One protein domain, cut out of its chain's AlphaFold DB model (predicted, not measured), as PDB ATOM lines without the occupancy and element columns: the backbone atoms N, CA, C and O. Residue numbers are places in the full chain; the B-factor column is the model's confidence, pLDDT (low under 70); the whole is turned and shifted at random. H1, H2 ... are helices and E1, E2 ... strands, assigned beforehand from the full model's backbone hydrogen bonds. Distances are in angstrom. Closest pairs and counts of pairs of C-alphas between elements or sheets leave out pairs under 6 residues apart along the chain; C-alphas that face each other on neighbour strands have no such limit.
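AT A GLANCE: This is residues 39 to 181 of the 183 residues of an uncharacterized protein of Pseudoalteromonas sp. SG44-1 (UniProt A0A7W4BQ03). Strands run through most of the domain, with a loose cluster of three helices, H1, H3 and H4, at one end, the sheet E2 E6 E5 E4 in the middle, and the sheet E1 E3 E7 at the other end with H2 over one face. The two sheets meet at their edge strands E1 and E2, which cross; short H5 grazes both sheets. The 143 printed residues hold five named helices and seven named strands in the order H1 E1 E2 H2 E3 E4 H3 H4 E5 E6 H5 E7, a mixed class of helices and strands. The four-strand sheet is mixed and the three-strand sheet all antiparallel. The whole is compact, with a radius of gyration of the C-alphas of 15.2 A and spans of 40 by 33 by 27 A.

IN THESE COORDINATES: H1, residues 40 to 47, begins with C-alpha 40 at (184.149, 226.430, 143.134). E1 is residues 60 to 64 and E2 residues 76 to 79. H2, residues 82 to 93, is 16.5 A long, and E3, residues 102 to 108, 19.3 A. E4 is residues 114 to 116 and H3 residues 121 to 129. H4, residues 135 to 147, is 18.2 A long. E5 is residues 155 to 158, E6 residues 163 to 166 and H5 residues 169 to 172. E7, residues 173 to 180, is 19.5 A long, bends by 60 degrees at residue 176 and ends with C-alpha 180 at (179.850, 226.020, 102.356).

HOW THE PARTS SIT: In the larger sheet E6 is antiparallel to E2, with N 78 and O 164 2.7 A apart, and to E5, its hairpin partner, with N 156 and O 165 2.8 A apart. E4 is parallel to E5, with N 157 and O 115 2.9 A apart. E4, H3 H4, E5 is a strand-helix-strand unit, two parallel neighbour strands with helices between, and its crossover is right-handed. H1 is close to but not clearly touching H3, with the C-alphas of Arg 41 and Ile 128 closest at 6.1 A. Toward the other sheet, the closest C-alphas of E1 and E2, those of His 62 and Leu 78, are 4.6 A apart. E3 is antiparallel to E1, with N 104 and O 62 2.9 A apart, and to E7, with N 179 and O 103 2.8 A apart. H2 is over E1 at a height over the sheet of 5.6 A, making two layers, a helix on one face of a sheet; its Ala 89 and Gly 63 of E1 have the closest C-alphas, 4.0 A apart. Every O i to N i+4 pair is within hydrogen-bond range in H1, H2, H3 and H4, while H5 is too short for such a pair.

THE WHOLE: The C-alphas of Met 48 and Asn 98, the two farthest apart, are 42.8 A apart. The printed part has no cut, and the links H1 to E1 and E1 to E2 are long. The mean pLDDT of the printed part is 88.0, and residues 68 to 69 and 94 to 97 are under 70.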
ATOM      1  N   ASN A  39     181.060 228.364 140.484       93.25
ATOM      2  CA  ASN A  39     181.306 226.931 140.585       93.25
ATOM      3  C   ASN A  39     182.727 226.686 141.124       93.25
ATOM      4  O   ASN A  39     183.690 226.639 140.360       93.25
ATOM      5  N   GLU A  40     182.852 226.541 142.445       93.62
ATOM      6  CA  GLU A  40     184.149 226.430 143.134       93.62
ATOM      7  C   GLU A  40     185.014 225.279 142.607       93.62
ATOM      8  O   GLU A  40     186.206 225.455 142.397       93.62
ATOM      9  N   ARG A  41     184.425 224.118 142.288       95.50
ATOM     10  CA  ARG A  41     185.185 222.976 141.743       95.50
ATOM     11  C   ARG A  41     185.768 223.271 140.365       95.50
ATOM     12  O   ARG A  41     186.864 222.818 140.041       95.50
ATOM     13  N   LEU A  42     185.010 223.986 139.537       94.44
ATOM     14  CA  LEU A  42     185.468 224.393 138.215       94.44
ATOM     15  C   LEU A  42     186.584 225.435 138.332       94.44
ATOM     16  O   LEU A  42     187.605 225.320 137.657       94.44
ATOM     17  N   TYR A  43     186.407 226.406 139.227       94.19
ATOM     18  CA  TYR A  43     187.424 227.402 139.539       94.19
ATOM     19  C   TYR A  43     188.717 226.760 140.063       94.19
ATOM     20  O   TYR A  43     189.787 227.029 139.518       94.19
ATOM     21  N   GLU A  44     188.629 225.859 141.046       94.69
ATOM     22  CA  GLU A  44     189.767 225.093 141.565       94.69
ATOM     23  C   GLU A  44     190.493 224.375 140.427       94.69
ATOM     24  O   GLU A  44     191.709 224.504 140.289       94.69
ATOM     25  N   HIS A  45     189.757 223.687 139.549       94.50
ATOM     26  CA  HIS A  45     190.359 223.020 138.400       94.50
ATOM     27  C   HIS A  45     191.115 223.994 137.485       94.50
ATOM     28  O   HIS A  45     192.260 223.723 137.124       94.50
ATOM     29  N   PHE A  46     190.513 225.133 137.136       93.75
ATOM     30  CA  PHE A  46     191.124 226.118 136.238       93.75
ATOM     31  C   PHE A  46     192.298 226.869 136.843       93.75
ATOM     32  O   PHE A  46     193.251 227.157 136.128       93.75
ATOM     33  N   SER A  47     192.284 227.122 138.149       92.62
ATOM     34  CA  SER A  47     193.410 227.760 138.840       92.62
ATOM     35  C   SER A  47     194.682 226.905 138.857       92.62
ATOM     36  O   SER A  47     195.773 227.434 139.058       92.62
ATOM     37  N   MET A  48     194.562 225.596 138.611       94.25
ATOM     38  CA  MET A  48     195.698 224.685 138.452       94.25
ATOM     39  C   MET A  48     196.191 224.564 137.002       94.25
ATOM     40  O   MET A  48     197.213 223.919 136.763       94.25
ATOM     41  N   LEU A  49     195.470 225.125 136.025       94.81
ATOM     42  CA  LEU A  49     195.887 225.092 134.626       94.81
ATOM     43  C   LEU A  49     196.966 226.144 134.363       94.81
ATOM     44  O   LEU A  49     196.984 227.216 134.964       94.81
ATOM     45  N   THR A  50     197.865 225.844 133.431       94.69
ATOM     46  CA  THR A  50     198.906 226.784 133.008       94.69
ATOM     47  C   THR A  50     198.423 227.631 131.842       94.69
ATOM     48  O   THR A  50     197.670 227.157 130.985       94.69
ATOM     49  N   MET A  51     198.907 228.868 131.761       95.69
ATOM     50  CA  MET A  51     198.730 229.673 130.557       95.69
ATOM     51  C   MET A  51     199.499 229.032 129.394       95.69
ATOM     52  O   MET A  51     200.554 228.426 129.579       95.69
ATOM     53  N   HIS A  52     198.930 229.086 128.198       93.62
ATOM     54  CA  HIS A  52     199.612 228.712 126.972       93.62
ATOM     55  C   HIS A  52     200.534 229.855 126.544       93.62
ATOM     56  O   HIS A  52     200.059 230.921 126.165       93.62
ATOM     57  N   ASP A  53     201.840 229.599 126.556       86.25
ATOM     58  CA  ASP A  53     202.862 230.586 126.176       86.25
ATOM     59  C   ASP A  53     203.209 230.549 124.673       86.25
ATOM     60  O   ASP A  53     204.125 231.233 124.214       86.25
ATOM     61  N   GLY A  54     202.521 229.708 123.895       81.31
ATOM     62  CA  GLY A  54     202.738 229.590 122.456       81.31
ATOM     63  C   GLY A  54     202.027 230.685 121.665       81.31
ATOM     64  O   GLY A  54     201.023 231.256 122.092       81.31
ATOM     65  N   GLN A  55     202.545 230.964 120.469       83.88
ATOM     66  CA  GLN A  55     201.863 231.846 119.534       83.88
ATOM     67  C   GLN A  55     200.595 231.161 119.018       83.88
ATOM     68  O   GLN A  55     200.637 230.015 118.563       83.88
ATOM     69  N   LEU A  56     199.473 231.882 119.056       87.75
ATOM     70  CA  LEU A  56     198.240 231.412 118.436       87.75
ATOM     71  C   LEU A  56     198.427 231.244 116.922       87.75
ATOM     72  O   LEU A  56     199.114 232.056 116.293       87.75
ATOM     73  N   PRO A  57     197.784 230.231 116.320       91.94
ATOM     74  CA  PRO A  57     197.682 230.128 114.875       91.94
ATOM     75  C   PRO A  57     197.119 231.420 114.284       91.94
ATOM     76  O   PRO A  57     196.185 232.007 114.834       91.94
ATOM     77  N   LEU A  58     197.659 231.833 113.135       93.06
ATOM     78  CA  LEU A  58     197.143 232.991 112.401       93.06
ATOM     79  C   LEU A  58     195.669 232.798 112.026       93.06
ATOM     80  O   LEU A  58     194.888 233.740 112.078       93.06
ATOM     81  N   TYR A  59     195.300 231.565 111.670       95.56
ATOM     82  CA  TYR A  59     193.938 231.210 111.306       95.56
ATOM     83  C   TYR A  59     193.412 230.088 112.185       95.56
ATOM     84  O   TYR A  59     194.095 229.091 112.422       95.56
ATOM     85  N   LEU A  60     192.162 230.246 112.597       95.50
ATOM     86  CA  LEU A  60     191.382 229.251 113.308       95.50
ATOM     87  C   LEU A  60     190.115 228.954 112.502       95.50
ATOM     88  O   LEU A  60     189.577 229.811 111.803       95.50
ATOM     89  N   TYR A  61     189.647 227.717 112.575       95.00
ATOM     90  CA  TYR A  61     188.543 227.224 111.768       95.00
ATOM     91  C   TYR A  61     187.470 226.614 112.654       95.00
ATOM     92  O   TYR A  61     187.750 225.730 113.462       95.00
ATOM     93  N   HIS A  62     186.227 227.047 112.476       92.19
ATOM     94  CA  HIS A  62     185.074 226.445 113.138       92.19
ATOM     95  C   HIS A  62     184.223 225.704 112.118       92.19
ATOM     96  O   HIS A  62     183.791 226.297 111.133       92.19
ATOM     97  N   GLY A  63     183.956 224.425 112.373       88.44
ATOM     98  CA  GLY A  63     182.998 223.642 111.608       88.44
ATOM     99  C   GLY A  63     181.685 223.493 112.353       88.44
ATOM    100  O   GLY A  63     181.674 222.972 113.467       88.44
ATOM    101  N   GLY A  64     180.580 223.890 111.731       82.06
ATOM    102  CA  GLY A  64     179.281 223.804 112.377       82.06
ATOM    103  C   GLY A  64     178.110 224.147 111.472       82.06
ATOM    104  O   GLY A  64     178.255 224.494 110.300       82.06
ATOM    105  N   ALA A  65     176.923 224.040 112.057       74.38
ATOM    106  CA  ALA A  65     175.670 224.382 111.416       74.38
ATOM    107  C   ALA A  65     175.238 225.771 111.914       74.38
ATOM    108  O   ALA A  65     174.532 225.897 112.912       74.38
ATOM    109  N   HIS A  66     175.727 226.825 111.262       72.25
ATOM    110  CA  HIS A  66     175.389 228.215 111.594       72.25
ATOM    111  C   HIS A  66     174.573 228.848 110.475       72.25
ATOM    112  O   HIS A  66     174.694 228.464 109.316       72.25
ATOM    113  N   LYS A  67     173.748 229.848 110.796       71.44
ATOM    114  CA  LYS A  67     173.010 230.582 109.765       71.44
ATOM    115  C   LYS A  67     173.951 231.573 109.063       71.44
ATOM    116  O   LYS A  67     174.431 232.485 109.741       71.44
ATOM    117  N   PRO A  68     174.126 231.486 107.731       66.88
ATOM    118  CA  PRO A  68     174.943 232.443 106.997       66.88
ATOM    119  C   PRO A  68     174.554 233.897 107.270       66.88
ATOM    120  O   PRO A  68     173.365 234.235 107.336       66.88
ATOM    121  N   GLY A  69     175.560 234.756 107.434       67.50
ATOM    122  CA  GLY A  69     175.383 236.196 107.658       67.50
ATOM    123  C   GLY A  69     174.828 236.591 109.033       67.50
ATOM    124  O   GLY A  69     174.431 237.741 109.222       67.50
ATOM    125  N   LYS A  70     174.759 235.667 110.001       73.25
ATOM    126  CA  LYS A  70     174.495 236.003 111.408       73.25
ATOM    127  C   LYS A  70     175.805 236.083 112.197       73.25
ATOM    128  O   LYS A  70     176.703 235.292 111.926       73.25
ATOM    129  N   PRO A  71     175.917 236.982 113.189       71.94
ATOM    130  CA  PRO A  71     177.051 236.957 114.103       71.94
ATOM    131  C   PRO A  71     177.032 235.664 114.928       71.94
ATOM    132  O   PRO A  71     175.959 235.140 115.249       71.94
ATOM    133  N   VAL A  72     178.217 235.160 115.267       78.38
ATOM    134  CA  VAL A  72     178.391 234.068 116.231       78.38
ATOM    135  C   VAL A  72     178.614 234.702 117.599       78.38
ATOM    136  O   VAL A  72     179.575 235.442 117.776       78.38
ATOM    137  N   LYS A  73     177.710 234.439 118.546       81.25
ATOM    138  CA  LYS A  73     177.753 235.008 119.899       81.25
ATOM    139  C   LYS A  73     178.232 233.993 120.924       81.25
ATOM    140  O   LYS A  73     177.959 232.802 120.782       81.25
ATOM    141  N   GLY A  74     178.840 234.485 121.999       85.38
ATOM    142  CA  GLY A  74     179.301 233.653 123.107       85.38
ATOM    143  C   GLY A  74     180.548 232.870 122.722       85.38
ATOM    144  O   GLY A  74     181.509 233.463 122.240       85.38
ATOM    145  N   THR A  75     180.526 231.550 122.926       87.69
ATOM    146  CA  THR A  75     181.728 230.711 122.849       87.69
ATOM    147  C   THR A  75     181.843 229.895 121.568       87.69
ATOM    148  O   THR A  75     180.826 229.417 121.064       87.69
ATOM    149  N   LEU A  76     183.065 229.598 121.117       88.62
ATOM    150  CA  LEU A  76     183.298 228.774 119.927       88.62
ATOM    151  C   LEU A  76     184.471 227.809 120.096       88.62
ATOM    152  O   LEU A  76     185.543 228.207 120.540       88.62
ATOM    153  N   TRP A  77     184.270 226.555 119.680       90.44
ATOM    154  CA  TRP A  77     185.344 225.580 119.482       90.44
ATOM    155  C   TRP A  77     185.901 225.687 118.063       90.44
ATOM    156  O   TRP A  77     185.145 225.626 117.091       90.44
ATOM    157  N   LEU A  78     187.215 225.819 117.946       93.56
ATOM    158  CA  LEU A  78     187.952 225.997 116.705       93.56
ATOM    159  C   LEU A  78     189.117 225.005 116.625       93.56
ATOM    160  O   LEU A  78     189.624 224.532 117.640       93.56
ATOM    161  N   SER A  79     189.569 224.734 115.408       94.38
ATOM    162  CA  SER A  79     190.790 223.990 115.105       94.38
ATOM    163  C   SER A  79     191.739 224.881 114.311       94.38
ATOM    164  O   SER A  79     191.291 225.737 113.551       94.38
ATOM    165  N   ASP A  80     193.044 224.675 114.438       94.25
ATOM    166  CA  ASP A  80     194.035 225.283 113.538       94.25
ATOM    167  C   ASP A  80     194.084 224.610 112.151       94.25
ATOM    168  O   ASP A  80     194.764 225.083 111.237       94.25
ATOM    169  N   ASN A  81     193.309 223.538 111.958       94.06
ATOM    170  CA  ASN A  81     193.254 222.750 110.740       94.06
ATOM    171  C   ASN A  81     191.868 222.810 110.079       94.06
ATOM    172  O   ASN A  81     190.861 222.308 110.588       94.06
ATOM    173  N   HIS A  82     191.832 223.353 108.863       92.19
ATOM    174  CA  HIS A  82     190.617 223.452 108.056       92.19
ATOM    175  C   HIS A  82     189.956 222.088 107.766       92.19
ATOM    176  O   HIS A  82     188.728 221.987 107.730       92.19
ATOM    177  N   LEU A  83     190.736 221.019 107.564       91.25
ATOM    178  CA  LEU A  83     190.182 219.686 107.294       91.25
ATOM    179  C   LEU A  83     189.486 219.093 108.519       91.25
ATOM    180  O   LEU A  83     188.469 218.414 108.365       91.25
ATOM    181  N   ASP A  84     189.997 219.366 109.717       90.31
ATOM    182  CA  ASP A  84     189.373 218.901 110.953       90.31
ATOM    183  C   ASP A  84     188.094 219.689 111.243       90.31
ATOM    184  O   ASP A  84     187.054 219.083 111.505       90.31
ATOM    185  N   ALA A  85     188.101 221.009 111.035       90.94
ATOM    186  CA  ALA A  85     186.874 221.807 111.051       90.94
ATOM    187  C   ALA A  85     185.837 221.289 110.036       90.94
ATOM    188  O   ALA A  85     184.670 221.107 110.375       90.94
ATOM    189  N   LYS A  86     186.248 220.943 108.809       89.44
ATOM    190  CA  LYS A  86     185.351 220.342 107.809       89.44
ATOM    191  C   LYS A  86     184.740 219.018 108.284       89.44
ATOM    192  O   LYS A  86     183.551 218.780 108.066       89.44
ATOM    193  N   ARG A  87     185.525 218.151 108.935       86.75
ATOM    194  CA  ARG A  87     185.024 216.894 109.522       86.75
ATOM    195  C   ARG A  87     183.985 217.165 110.610       86.75
ATOM    196  O   ARG A  87     182.932 216.529 110.594       86.75
ATOM    197  N   TYR A  88     184.242 218.135 111.489       82.88
ATOM    198  CA  TYR A  88     183.298 218.553 112.528       82.88
ATOM    199  C   TYR A  88     181.999 219.126 111.954       82.88
ATOM    200  O   TYR A  88     180.922 218.737 112.405       82.88
ATOM    201  N   ALA A  89     182.076 219.973 110.923       86.25
ATOM    202  CA  ALA A  89     180.896 220.516 110.249       86.25
ATOM    203  C   ALA A  89     180.003 219.395 109.692       86.25
ATOM    204  O   ALA A  89     178.799 219.369 109.939       86.25
ATOM    205  N   ASN A  90     180.607 218.421 109.004       82.00
ATOM    206  CA  ASN A  90     179.881 217.278 108.452       82.00
ATOM    207  C   ASN A  90     179.245 216.405 109.546       82.00
ATOM    208  O   ASN A  90     178.099 215.986 109.399       82.00
ATOM    209  N   PHE A  91     179.960 216.157 110.648       78.31
ATOM    210  CA  PHE A  91     179.428 215.408 111.789       78.31
ATOM    211  C   PHE A  91     178.260 216.134 112.477       78.31
ATOM    212  O   PHE A  91     177.257 215.513 112.820       78.31
ATOM    213  N   GLY A  92     178.357 217.453 112.661       73.19
ATOM    214  CA  GLY A  92     177.295 218.253 113.275       73.19
ATOM    215  C   GLY A  92     176.027 218.320 112.419       73.19
ATOM    216  O   GLY A  92     174.917 218.235 112.945       73.19
ATOM    217  N   CYS A  93     176.179 218.424 111.096       71.81
ATOM    218  CA  CYS A  93     175.056 218.517 110.162       71.81
ATOM    219  C   CYS A  93     174.405 217.173 109.826       71.81
ATOM    220  O   CYS A  93     173.233 217.169 109.457       71.81
ATOM    221  N   SER A  94     175.096 216.035 109.982       66.88
ATOM    222  CA  SER A  94     174.540 214.721 109.614       66.88
ATOM    223  C   SER A  94     173.240 214.373 110.349       66.88
ATOM    224  O   SER A  94     172.482 213.526 109.887       66.88
ATOM    225  N   ASN A  95     172.971 215.034 111.480       64.62
ATOM    226  CA  ASN A  95     171.801 214.801 112.326       64.62
ATOM    227  C   ASN A  95     170.751 215.926 112.256       64.62
ATOM    228  O   ASN A  95     169.732 215.841 112.942       64.62
ATOM    229  N   ILE A  96     170.978 216.981 111.461       68.94
ATOM    230  CA  ILE A  96     170.084 218.142 111.366       68.94
ATOM    231  C   ILE A  96     169.551 218.247 109.930       68.94
ATOM    232  O   ILE A  96     170.277 218.682 109.031       68.94
ATOM    233  N   PRO A  97     168.281 217.875 109.686       66.06
ATOM    234  CA  PRO A  97     167.679 217.984 108.364       66.06
ATOM    235  C   PRO A  97     167.777 219.413 107.816       66.06
ATOM    236  O   PRO A  97     167.447 220.378 108.505       66.06
ATOM    237  N   ASN A  98     168.180 219.542 106.550       70.56
ATOM    238  CA  ASN A  98     168.261 220.813 105.818       70.56
ATOM    239  C   ASN A  98     169.278 221.834 106.369       70.56
ATOM    240  O   ASN A  98     169.112 223.032 106.141       70.56
ATOM    241  N   HIS A  99     170.312 221.409 107.105       70.06
ATOM    242  CA  HIS A  99     171.450 222.279 107.432       70.06
ATOM    243  C   HIS A  99     172.656 221.958 106.547       70.06
ATOM    244  O   HIS A  99     173.161 220.837 106.538       70.06
ATOM    245  N   GLU A 100     173.109 222.964 105.797       77.69
ATOM    246  CA  GLU A 100     174.353 222.884 105.035       77.69
ATOM    247  C   GLU A 100     175.541 222.997 106.002       77.69
ATOM    248  O   GLU A 100     175.567 223.925 106.816       77.69
ATOM    249  N   PRO A 101     176.521 222.080 105.934       83.06
ATOM    250  CA  PRO A 101     177.737 222.202 106.719       83.06
ATOM    251  C   PRO A 101     178.546 223.412 106.258       83.06
ATOM    252  O   PRO A 101     178.816 223.591 105.067       83.06
ATOM    253  N   ILE A 102     178.940 224.242 107.219       86.88
ATOM    254  CA  ILE A 102     179.704 225.464 106.984       86.88
ATOM    255  C   ILE A 102     180.992 225.412 107.797       86.88
ATOM    256  O   ILE A 102     181.014 224.939 108.937       86.88
ATOM    257  N   VAL A 103     182.068 225.918 107.201       91.06
ATOM    258  CA  VAL A 103     183.315 226.216 107.901       91.06
ATOM    259  C   VAL A 103     183.538 227.720 107.898       91.06
ATOM    260  O   VAL A 103     183.523 228.349 106.843       91.06
ATOM    261  N   PHE A 104     183.760 228.290 109.078       91.44
ATOM    262  CA  PHE A 104     184.218 229.668 109.223       91.44
ATOM    263  C   PHE A 104     185.725 229.683 109.368       91.44
ATOM    264  O   PHE A 104     186.268 228.930 110.176       91.44
ATOM    265  N   LYS A 105     186.378 230.567 108.619       93.88
ATOM    266  CA  LYS A 105     187.774 230.937 108.831       93.88
ATOM    267  C   LYS A 105     187.811 232.222 109.643       93.88
ATOM    268  O   LYS A 105     187.205 233.223 109.249       93.88
ATOM    269  N   THR A 106     188.529 232.189 110.752       94.25
ATOM    270  CA  THR A 106     188.694 233.320 111.655       94.25
ATOM    271  C   THR A 106     190.164 233.598 111.926       94.25
ATOM    272  O   THR A 106     191.027 232.753 111.680       94.25
ATOM    273  N   GLU A 107     190.448 234.785 112.442       94.56
ATOM    274  CA  GLU A 107     191.738 235.142 113.027       94.56
ATOM    275  C   GLU A 107     191.523 235.806 114.399       94.56
ATOM    276  O   GLU A 107     190.483 236.443 114.604       94.56
ATOM    277  N   PRO A 108     192.457 235.657 115.357       93.44
ATOM    278  CA  PRO A 108     192.407 236.399 116.613       93.44
ATOM    279  C   PRO A 108     192.495 237.913 116.370       93.44
ATOM    280  O   PRO A 108     193.420 238.381 115.710       93.44
ATOM    281  N   SER A 109     191.559 238.685 116.927       90.62
ATOM    282  CA  SER A 109     191.588 240.160 116.882       90.62
ATOM    283  C   SER A 109     192.640 240.752 117.830       90.62
ATOM    284  O   SER A 109     193.120 241.872 117.645       90.62
ATOM    285  N   THR A 110     193.000 239.992 118.862       87.38
ATOM    286  CA  THR A 110     193.952 240.351 119.910       87.38
ATOM    287  C   THR A 110     194.802 239.135 120.284       87.38
ATOM    288  O   THR A 110     194.582 238.013 119.824       87.38
ATOM    289  N   THR A 111     195.810 239.345 121.133       90.62
ATOM    290  CA  THR A 111     196.506 238.221 121.770       90.62
ATOM    291  C   THR A 111     195.592 237.611 122.828       90.62
ATOM    292  O   THR A 111     195.334 238.253 123.843       90.62
ATOM    293  N   LEU A 112     195.117 236.387 122.590       93.06
ATOM    294  CA  LEU A 112     194.215 235.689 123.507       93.06
ATOM    295  C   LEU A 112     195.006 234.904 124.563       93.06
ATOM    296  O   LEU A 112     195.935 234.161 124.242       93.06
ATOM    297  N   LYS A 113     194.596 235.025 125.823       94.31
ATOM    298  CA  LYS A 113     195.122 234.283 126.972       94.31
ATOM    299  C   LYS A 113     194.443 232.921 127.059       94.31
ATOM    300  O   LYS A 113     193.304 232.814 127.511       94.31
ATOM    301  N   MET A 114     195.126 231.869 126.625       95.81
ATOM    302  CA  MET A 114     194.550 230.522 126.609       95.81
ATOM    303  C   MET A 114     195.025 229.695 127.797       95.81
ATOM    304  O   MET A 114     196.214 229.425 127.927       95.81
ATOM    305  N   LEU A 115     194.101 229.195 128.614       95.81
ATOM    306  CA  LEU A 115     194.430 228.161 129.591       95.81
ATOM    307  C   LEU A 115     194.662 226.833 128.867       95.81
ATOM    308  O   LEU A 115     193.824 226.364 128.095       95.81
ATOM    309  N   SER A 116     195.797 226.196 129.127       95.50
ATOM    310  CA  SER A 116     196.078 224.863 128.608       95.50
ATOM    311  C   SER A 116     195.188 223.856 129.326       95.50
ATOM    312  O   SER A 116     195.366 223.602 130.512       95.50
ATOM    313  N   PHE A 117     194.236 223.271 128.604       92.69
ATOM    314  CA  PHE A 117     193.298 222.272 129.105       92.69
ATOM    315  C   PHE A 117     193.767 220.877 128.663       92.69
ATOM    316  O   PHE A 117     193.459 220.425 127.550       92.69
ATOM    317  N   PRO A 118     194.542 220.158 129.496       86.75
ATOM    318  CA  PRO A 118     195.026 218.837 129.142       86.75
ATOM    319  C   PRO A 118     193.893 217.805 129.197       86.75
ATOM    320  O   PRO A 118     193.106 217.756 130.136       86.75
ATOM    321  N   GLY A 119     193.857 216.907 128.214       86.44
ATOM    322  CA  GLY A 119     192.979 215.733 128.242       86.44
ATOM    323  C   GLY A 119     191.628 215.924 127.553       86.44
ATOM    324  O   GLY A 119     191.489 216.719 126.620       86.44
ATOM    325  N   ASN A 120     190.659 215.095 127.943       87.06
ATOM    326  CA  ASN A 120     189.314 215.070 127.376       87.06
ATOM    327  C   ASN A 120     188.386 215.964 128.208       87.06
ATOM    328  O   ASN A 120     188.037 215.619 129.337       87.06
ATOM    329  N   HIS A 121     187.983 217.104 127.643       85.75
ATOM    330  CA  HIS A 121     187.127 218.067 128.334       85.75
ATOM    331  C   HIS A 121     185.775 217.456 128.732       85.75
ATOM    332  O   HIS A 121     185.274 217.770 129.803       85.75
ATOM    333  N   VAL A 122     185.220 216.522 127.949       87.69
ATOM    334  CA  VAL A 122     183.943 215.864 128.275       87.69
ATOM    335  C   VAL A 122     184.048 215.085 129.584       87.69
ATOM    336  O   VAL A 122     183.216 215.260 130.471       87.69
ATOM    337  N   GLU A 123     185.087 214.260 129.726       90.75
ATOM    338  CA  GLU A 123     185.320 213.440 130.921       90.75
ATOM    339  C   GLU A 123     185.681 214.287 132.143       90.75
ATOM    340  O   GLU A 123     185.210 214.021 133.250       90.75
ATOM    341  N   ILE A 124     186.528 215.299 131.951       91.69
ATOM    342  CA  ILE A 124     186.974 216.186 133.029       91.69
ATOM    343  C   ILE A 124     185.794 216.999 133.559       91.69
ATOM    344  O   ILE A 124     185.542 216.998 134.764       91.69
ATOM    345  N   LEU A 125     185.015 217.619 132.671       92.69
ATOM    346  CA  LEU A 125     183.836 218.381 133.065       92.69
ATOM    347  C   LEU A 125     182.772 217.465 133.683       92.69
ATOM    348  O   LEU A 125     182.201 217.824 134.707       92.69
ATOM    349  N   PHE A 126     182.564 216.241 133.178       93.44
ATOM    350  CA  PHE A 126     181.660 215.283 133.828       93.44
ATOM    351  C   PHE A 126     182.058 215.002 135.285       93.44
ATOM    352  O   PHE A 126     181.194 214.962 136.160       93.44
ATOM    353  N   LYS A 127     183.357 214.849 135.576       94.81
ATOM    354  CA  LYS A 127     183.852 214.659 136.952       94.81
ATOM    355  C   LYS A 127     183.622 215.892 137.829       94.81
ATOM    356  O   LYS A 127     183.249 215.739 138.988       94.81
ATOM    357  N   ILE A 128     183.818 217.093 137.283       94.81
ATOM    358  CA  ILE A 128     183.620 218.360 138.003       94.81
ATOM    359  C   ILE A 128     182.136 218.565 138.342       94.81
ATOM    360  O   ILE A 128     181.793 218.767 139.510       94.81
ATOM    361  N   TYR A 129     181.258 218.448 137.341       94.06
ATOM    362  CA  TYR A 129     179.811 218.622 137.493       94.06
ATOM    363  C   TYR A 129     179.127 217.438 138.194       94.06
ATOM    364  O   TYR A 129     178.027 217.587 138.720       94.06
ATOM    365  N   GLY A 130     179.739 216.250 138.189       94.31
ATOM    366  CA  GLY A 130     179.143 215.007 138.695       94.31
ATOM    367  C   GLY A 130     177.995 214.466 137.832       94.31
ATOM    368  O   GLY A 130     177.309 213.529 138.238       94.31
ATOM    369  N   ARG A 131     177.762 215.064 136.659       93.25
ATOM    370  CA  ARG A 131     176.721 214.697 135.694       93.25
ATOM    371  C   ARG A 131     177.074 215.193 134.295       93.25
ATOM    372  O   ARG A 131     178.038 215.933 134.103       93.25
ATOM    373  N   ALA A 132     176.241 214.825 133.322       90.00
ATOM    374  CA  ALA A 132     176.246 215.483 132.026       90.00
ATOM    375  C   ALA A 132     176.012 216.994 132.197       90.00
ATOM    376  O   ALA A 132     175.154 217.427 132.973       90.00
ATOM    377  N   TRP A 133     176.799 217.773 131.467       90.38
ATOM    378  CA  TRP A 133     176.787 219.230 131.447       90.38
ATOM    379  C   TRP A 133     176.292 219.712 130.081       90.38
ATOM    380  O   TRP A 133     176.299 218.964 129.101       90.38
ATOM    381  N   SER A 134     175.843 220.964 130.013       84.81
ATOM    382  CA  SER A 134     175.467 221.603 128.746       84.81
ATOM    383  C   SER A 134     176.433 222.732 128.401       84.81
ATOM    384  O   SER A 134     176.995 223.362 129.292       84.81
ATOM    385  N   HIS A 135     176.584 223.042 127.111       82.25
ATOM    386  CA  HIS A 135     177.408 224.173 126.668       82.25
ATOM    387  C   HIS A 135     176.948 225.507 127.282       82.25
ATOM    388  O   HIS A 135     177.782 226.332 127.632       82.25
ATOM    389  N   SER A 136     175.634 225.695 127.461       84.44
ATOM    390  CA  SER A 136     175.064 226.897 128.088       84.44
ATOM    391  C   SER A 136     175.432 227.010 129.571       84.44
ATOM    392  O   SER A 136     175.851 228.069 130.031       84.44
ATOM    393  N   GLU A 137     175.336 225.901 130.311       89.12
ATOM    394  CA  GLU A 137     175.764 225.836 131.712       89.12
ATOM    395  C   GLU A 137     177.260 226.120 131.851       89.12
ATOM    396  O   GLU A 137     177.655 226.968 132.647       89.12
ATOM    397  N   PHE A 138     178.075 225.463 131.029       89.81
ATOM    398  CA  PHE A 138     179.517 225.650 131.053       89.81
ATOM    399  C   PHE A 138     179.904 227.098 130.727       89.81
ATOM    400  O   PHE A 138     180.685 227.702 131.455       89.81
ATOM    401  N   HIS A 139     179.301 227.695 129.693       86.94
ATOM    402  CA  HIS A 139     179.508 229.103 129.354       86.94
ATOM    403  C   HIS A 139     179.149 230.043 130.511       86.94
ATOM    404  O   HIS A 139     179.924 230.943 130.826       86.94
ATOM    405  N   LYS A 140     178.003 229.825 131.170       89.00
ATOM    406  CA  LYS A 140     177.585 230.643 132.313       89.00
ATOM    407  C   LYS A 140     178.624 230.607 133.435       89.00
ATOM    408  O   LYS A 140     178.997 231.668 133.933       89.00
ATOM    409  N   ASP A 141     179.103 229.422 133.806       91.81
ATOM    410  CA  ASP A 141     180.094 229.274 134.877       91.81
ATOM    411  C   ASP A 141     181.432 229.947 134.509       91.81
ATOM    412  O   ASP A 141     182.055 230.594 135.350       91.81
ATOM    413  N   LEU A 142     181.851 229.862 133.241       90.56
ATOM    414  CA  LEU A 142     183.067 230.517 132.737       90.56
ATOM    415  C   LEU A 142     182.993 232.040 132.840       90.56
ATOM    416  O   LEU A 142     183.914 232.669 133.362       90.56
ATOM    417  N   VAL A 143     181.878 232.622 132.392       87.44
ATOM    418  CA  VAL A 143     181.633 234.068 132.472       87.44
ATOM    419  C   VAL A 143     181.609 234.532 133.929       87.44
ATOM    420  O   VAL A 143     182.133 235.595 134.248       87.44
ATOM    421  N   GLN A 144     181.050 233.737 134.845       90.12
ATOM    422  CA  GLN A 144     181.062 234.065 136.274       90.12
ATOM    423  C   GLN A 144     182.478 234.059 136.867       90.12
ATOM    424  O   GLN A 144     182.805 234.956 137.643       90.12
ATOM    425  N   ILE A 145     183.325 233.096 136.485       90.50
ATOM    426  CA  ILE A 145     184.733 233.046 136.911       90.50
ATOM    427  C   ILE A 145     185.507 234.271 136.392       90.50
ATOM    428  O   ILE A 145     186.233 234.896 137.171       90.50
ATOM    429  N   GLN A 146     185.323 234.643 135.119       86.50
ATOM    430  CA  GLN A 146     185.927 235.848 134.530       86.50
ATOM    431  C   GLN A 146     185.443 237.129 135.221       86.50
ATOM    432  O   GLN A 146     186.257 237.936 135.661       86.50
ATOM    433  N   ASN A 147     184.126 237.308 135.370       86.38
ATOM    434  CA  ASN A 147     183.536 238.517 135.957       86.38
ATOM    435  C   ASN A 147     183.926 238.717 137.423       86.38
ATOM    436  O   ASN A 147     183.989 239.846 137.903       86.38
ATOM    437  N   ALA A 148     184.208 237.631 138.142       85.75
ATOM    438  CA  ALA A 148     184.730 237.697 139.499       85.75
ATOM    439  C   ALA A 148     186.215 238.111 139.567       85.75
ATOM    440  O   ALA A 148     186.759 238.229 140.668       85.75
ATOM    441  N   GLY A 149     186.883 238.289 138.419       81.75
ATOM    442  CA  GLY A 149     188.297 238.654 138.318       81.75
ATOM    443  C   GLY A 149     189.238 237.596 138.892       81.75
ATOM    444  O   GLY A 149     190.355 237.915 139.289       81.75
ATOM    445  N   LYS A 150     188.774 236.346 139.011       82.00
ATOM    446  CA  LYS A 150     189.520 235.273 139.682       82.00
ATOM    447  C   LYS A 150     190.604 234.681 138.794       82.00
ATOM    448  O   LYS A 150     191.665 234.319 139.291       82.00
ATOM    449  N   ILE A 151     190.318 234.571 137.500       88.12
ATOM    450  CA  ILE A 151     191.245 234.088 136.481       88.12
ATOM    451  C   ILE A 151     191.046 234.949 135.236       88.12
ATOM    452  O   ILE A 151     189.920 235.127 134.775       88.12
ATOM    453  N   ASP A 152     192.142 235.476 134.707       91.19
ATOM    454  CA  ASP A 152     192.178 236.329 133.522       91.19
ATOM    455  C   ASP A 152     192.610 235.489 132.310       91.19
ATOM    456  O   ASP A 152     193.789 235.175 132.138       91.19
ATOM    457  N   PHE A 153     191.627 235.044 131.527       93.62
ATOM    458  CA  PHE A 153     191.798 234.168 130.368       93.62
ATOM    459  C   PHE A 153     190.703 234.446 129.335       93.62
ATOM    460  O   PHE A 153     189.615 234.859 129.713       93.62
ATOM    461  N   ASP A 154     190.955 234.174 128.059       93.25
ATOM    462  CA  ASP A 154     190.014 234.372 126.942       93.25
ATOM    463  C   ASP A 154     189.434 233.050 126.416       93.25
ATOM    464  O   ASP A 154     188.500 233.025 125.605       93.25
ATOM    465  N   GLY A 155     189.996 231.928 126.868       94.19
ATOM    466  CA  GLY A 155     189.641 230.621 126.354       94.19
ATOM    467  C   GLY A 155     190.542 229.481 126.810       94.19
ATOM    468  O   GLY A 155     191.372 229.622 127.710       94.19
ATOM    469  N   PHE A 156     190.381 228.333 126.157       94.75
ATOM    470  CA  PHE A 156     191.186 227.139 126.384       94.75
ATOM    471  C   PHE A 156     191.928 226.720 125.125       94.75
ATOM    472  O   PHE A 156     191.381 226.768 124.027       94.75
ATOM    473  N   TYR A 157     193.137 226.207 125.309       95.56
ATOM    474  CA  TYR A 157     193.880 225.473 124.295       95.56
ATOM    475  C   TYR A 157     193.970 224.000 124.697       95.56
ATOM    476  O   TYR A 157     194.271 223.691 125.848       95.56
ATOM    477  N   ARG A 158     193.732 223.077 123.761       93.62
ATOM    478  CA  ARG A 158     193.878 221.628 123.956       93.62
ATOM    479  C   ARG A 158     195.138 221.123 123.246       93.62
ATOM    480  O   ARG A 158     195.078 220.827 122.052       93.62
ATOM    481  N   PRO A 159     196.254 220.895 123.967       90.75
ATOM    482  CA  PRO A 159     197.536 220.572 123.339       90.75
ATOM    483  C   PRO A 159     197.554 219.282 122.518       90.75
ATOM    484  O   PRO A 159     198.288 219.174 121.548       90.75
ATOM    485  N   LYS A 160     196.752 218.280 122.900       89.50
ATOM    486  CA  LYS A 160     196.738 216.982 122.204       89.50
ATOM    487  C   LYS A 160     196.019 217.021 120.857       89.50
ATOM    488  O   LYS A 160     196.309 216.189 120.007       89.50
ATOM    489  N   THR A 161     195.039 217.908 120.714       88.75
ATOM    490  CA  THR A 161     194.141 217.959 119.551       88.75
ATOM    491  C   THR A 161     194.267 219.252 118.762       88.75
ATOM    492  O   THR A 161     193.640 219.360 117.718       88.75
ATOM    493  N   HIS A 162     195.077 220.206 119.233       90.88
ATOM    494  CA  HIS A 162     195.241 221.518 118.607       90.88
ATOM    495  C   HIS A 162     193.906 222.259 118.431       90.88
ATOM    496  O   HIS A 162     193.631 222.908 117.424       90.88
ATOM    497  N   GLU A 163     193.052 222.142 119.448       92.25
ATOM    498  CA  GLU A 163     191.747 222.794 119.477       92.25
ATOM    499  C   GLU A 163     191.752 223.974 120.436       92.25
ATOM    500  O   GLU A 163     192.401 223.953 121.485       92.25
ATOM    501  N   TYR A 164     190.970 224.980 120.082       94.06
ATOM    502  CA  TYR A 164     190.862 226.241 120.788       94.06
ATOM    503  C   TYR A 164     189.400 226.482 121.130       94.06
ATOM    504  O   TYR A 164     188.532 226.347 120.276       94.06
ATOM    505  N   PHE A 165     189.115 226.844 122.370       92.88
ATOM    506  CA  PHE A 165     187.792 227.268 122.801       92.88
ATOM    507  C   PHE A 165     187.854 228.732 123.191       92.88
ATOM    508  O   PHE A 165     188.558 229.057 124.136       92.88
ATOM    509  N   VAL A 166     187.132 229.602 122.495       93.31
ATOM    510  CA  VAL A 166     187.139 231.054 122.735       93.31
ATOM    511  C   VAL A 166     185.832 231.465 123.400       93.31
ATOM    512  O   VAL A 166     184.782 230.996 122.968       93.31
ATOM    513  N   LEU A 167     185.880 232.313 124.435       90.62
ATOM    514  CA  LEU A 167     184.707 232.681 125.243       90.62
ATOM    515  C   LEU A 167     183.880 233.853 124.707       90.62
ATOM    516  O   LEU A 167     182.655 233.788 124.763       90.62
ATOM    517  N   ASN A 168     184.543 234.901 124.219       89.06
ATOM    518  CA  ASN A 168     183.921 236.151 123.774       89.06
ATOM    519  C   ASN A 168     184.164 236.338 122.278       89.06
ATOM    520  O   ASN A 168     184.895 237.222 121.849       89.06
ATOM    521  N   VAL A 169     183.567 235.464 121.470       90.56
ATOM    522  CA  VAL A 169     183.839 235.362 120.026       90.56
ATOM    523  C   VAL A 169     183.703 236.693 119.290       90.56
ATOM    524  O   VAL A 169     184.525 236.979 118.428       90.56
ATOM    525  N   GLU A 170     182.695 237.496 119.635       89.62
ATOM    526  CA  GLU A 170     182.423 238.785 118.982       89.62
ATOM    527  C   GLU A 170     183.575 239.788 119.163       89.62
ATOM    528  O   GLU A 170     183.860 240.553 118.243       89.62
ATOM    529  N   ASP A 171     184.263 239.740 120.305       89.81
ATOM    530  CA  ASP A 171     185.359 240.656 120.635       89.81
ATOM    531  C   ASP A 171     186.734 240.048 120.315       89.81
ATOM    532  O   ASP A 171     187.686 240.770 120.012       89.81
ATOM    533  N   SER A 172     186.845 238.719 120.370       92.69
ATOM    534  CA  SER A 172     188.106 237.975 120.273       92.69
ATOM    535  C   SER A 172     188.461 237.503 118.863       92.69
ATOM    536  O   SER A 172     189.617 237.148 118.627       92.69
ATOM    537  N   LEU A 173     187.499 237.432 117.937       93.56
ATOM    538  CA  LEU A 173     187.709 236.843 116.612       93.56
ATOM    539  C   LEU A 173     187.193 237.738 115.485       93.56
ATOM    540  O   LEU A 173     186.067 238.235 115.511       93.56
ATOM    541  N   HIS A 174     187.986 237.844 114.422       92.12
ATOM    542  CA  HIS A 174     187.537 238.367 113.139       92.12
ATOM    543  C   HIS A 174     187.131 237.221 112.220       92.12
ATOM    544  O   HIS A 174     187.899 236.290 111.992       92.12
ATOM    545  N   PHE A 175     185.915 237.291 111.682       91.00
ATOM    546  CA  PHE A 175     185.415 236.338 110.696       91.00
ATOM    547  C   PHE A 175     185.831 236.801 109.304       91.00
ATOM    548  O   PHE A 175     185.397 237.855 108.844       91.00
ATOM    549  N   LEU A 176     186.672 236.006 108.646       90.62
ATOM    550  CA  LEU A 176     187.255 236.349 107.353       90.62
ATOM    551  C   LEU A 176     186.436 235.772 106.201       90.62
ATOM    552  O   LEU A 176     186.124 236.466 105.237       90.62
ATOM    553  N   GLU A 177     186.105 234.484 106.291       88.44
ATOM    554  CA  GLU A 177     185.479 233.738 105.202       88.44
ATOM    555  C   GLU A 177     184.476 232.708 105.736       88.44
ATOM    556  O   GLU A 177     184.657 232.128 106.810       88.44
ATOM    557  N   GLU A 178     183.435 232.455 104.942       87.31
ATOM    558  CA  GLU A 178     182.472 231.372 105.132       87.31
ATOM    559  C   GLU A 178     182.577 230.406 103.947       87.31
ATOM    560  O   GLU A 178     182.382 230.797 102.794       87.31
ATOM    561  N   HIS A 179     182.858 229.132 104.217       84.25
ATOM    562  CA  HIS A 179     182.933 228.083 103.204       84.25
ATOM    563  C   HIS A 179     181.793 227.093 103.388       84.25
ATOM    564  O   HIS A 179     181.754 226.328 104.353       84.25
ATOM    565  N   ARG A 180     180.874 227.064 102.422       82.38
ATOM    566  CA  ARG A 180     179.850 226.020 102.356       82.38
ATOM    567  C   ARG A 180     180.465 224.733 101.838       82.38
ATOM    568  O   ARG A 180     181.047 224.707 100.751       82.38
ATOM    569  N   ILE A 181     180.308 223.658 102.593       76.38
ATOM    570  CA  ILE A 181     180.771 222.342 102.178       76.38
ATOM    571  C   ILE A 181     179.692 221.734 101.285       76.38
ATOM    572  O   ILE A 181     178.618 221.353 101.744       76.38
TER     573      ILE A 181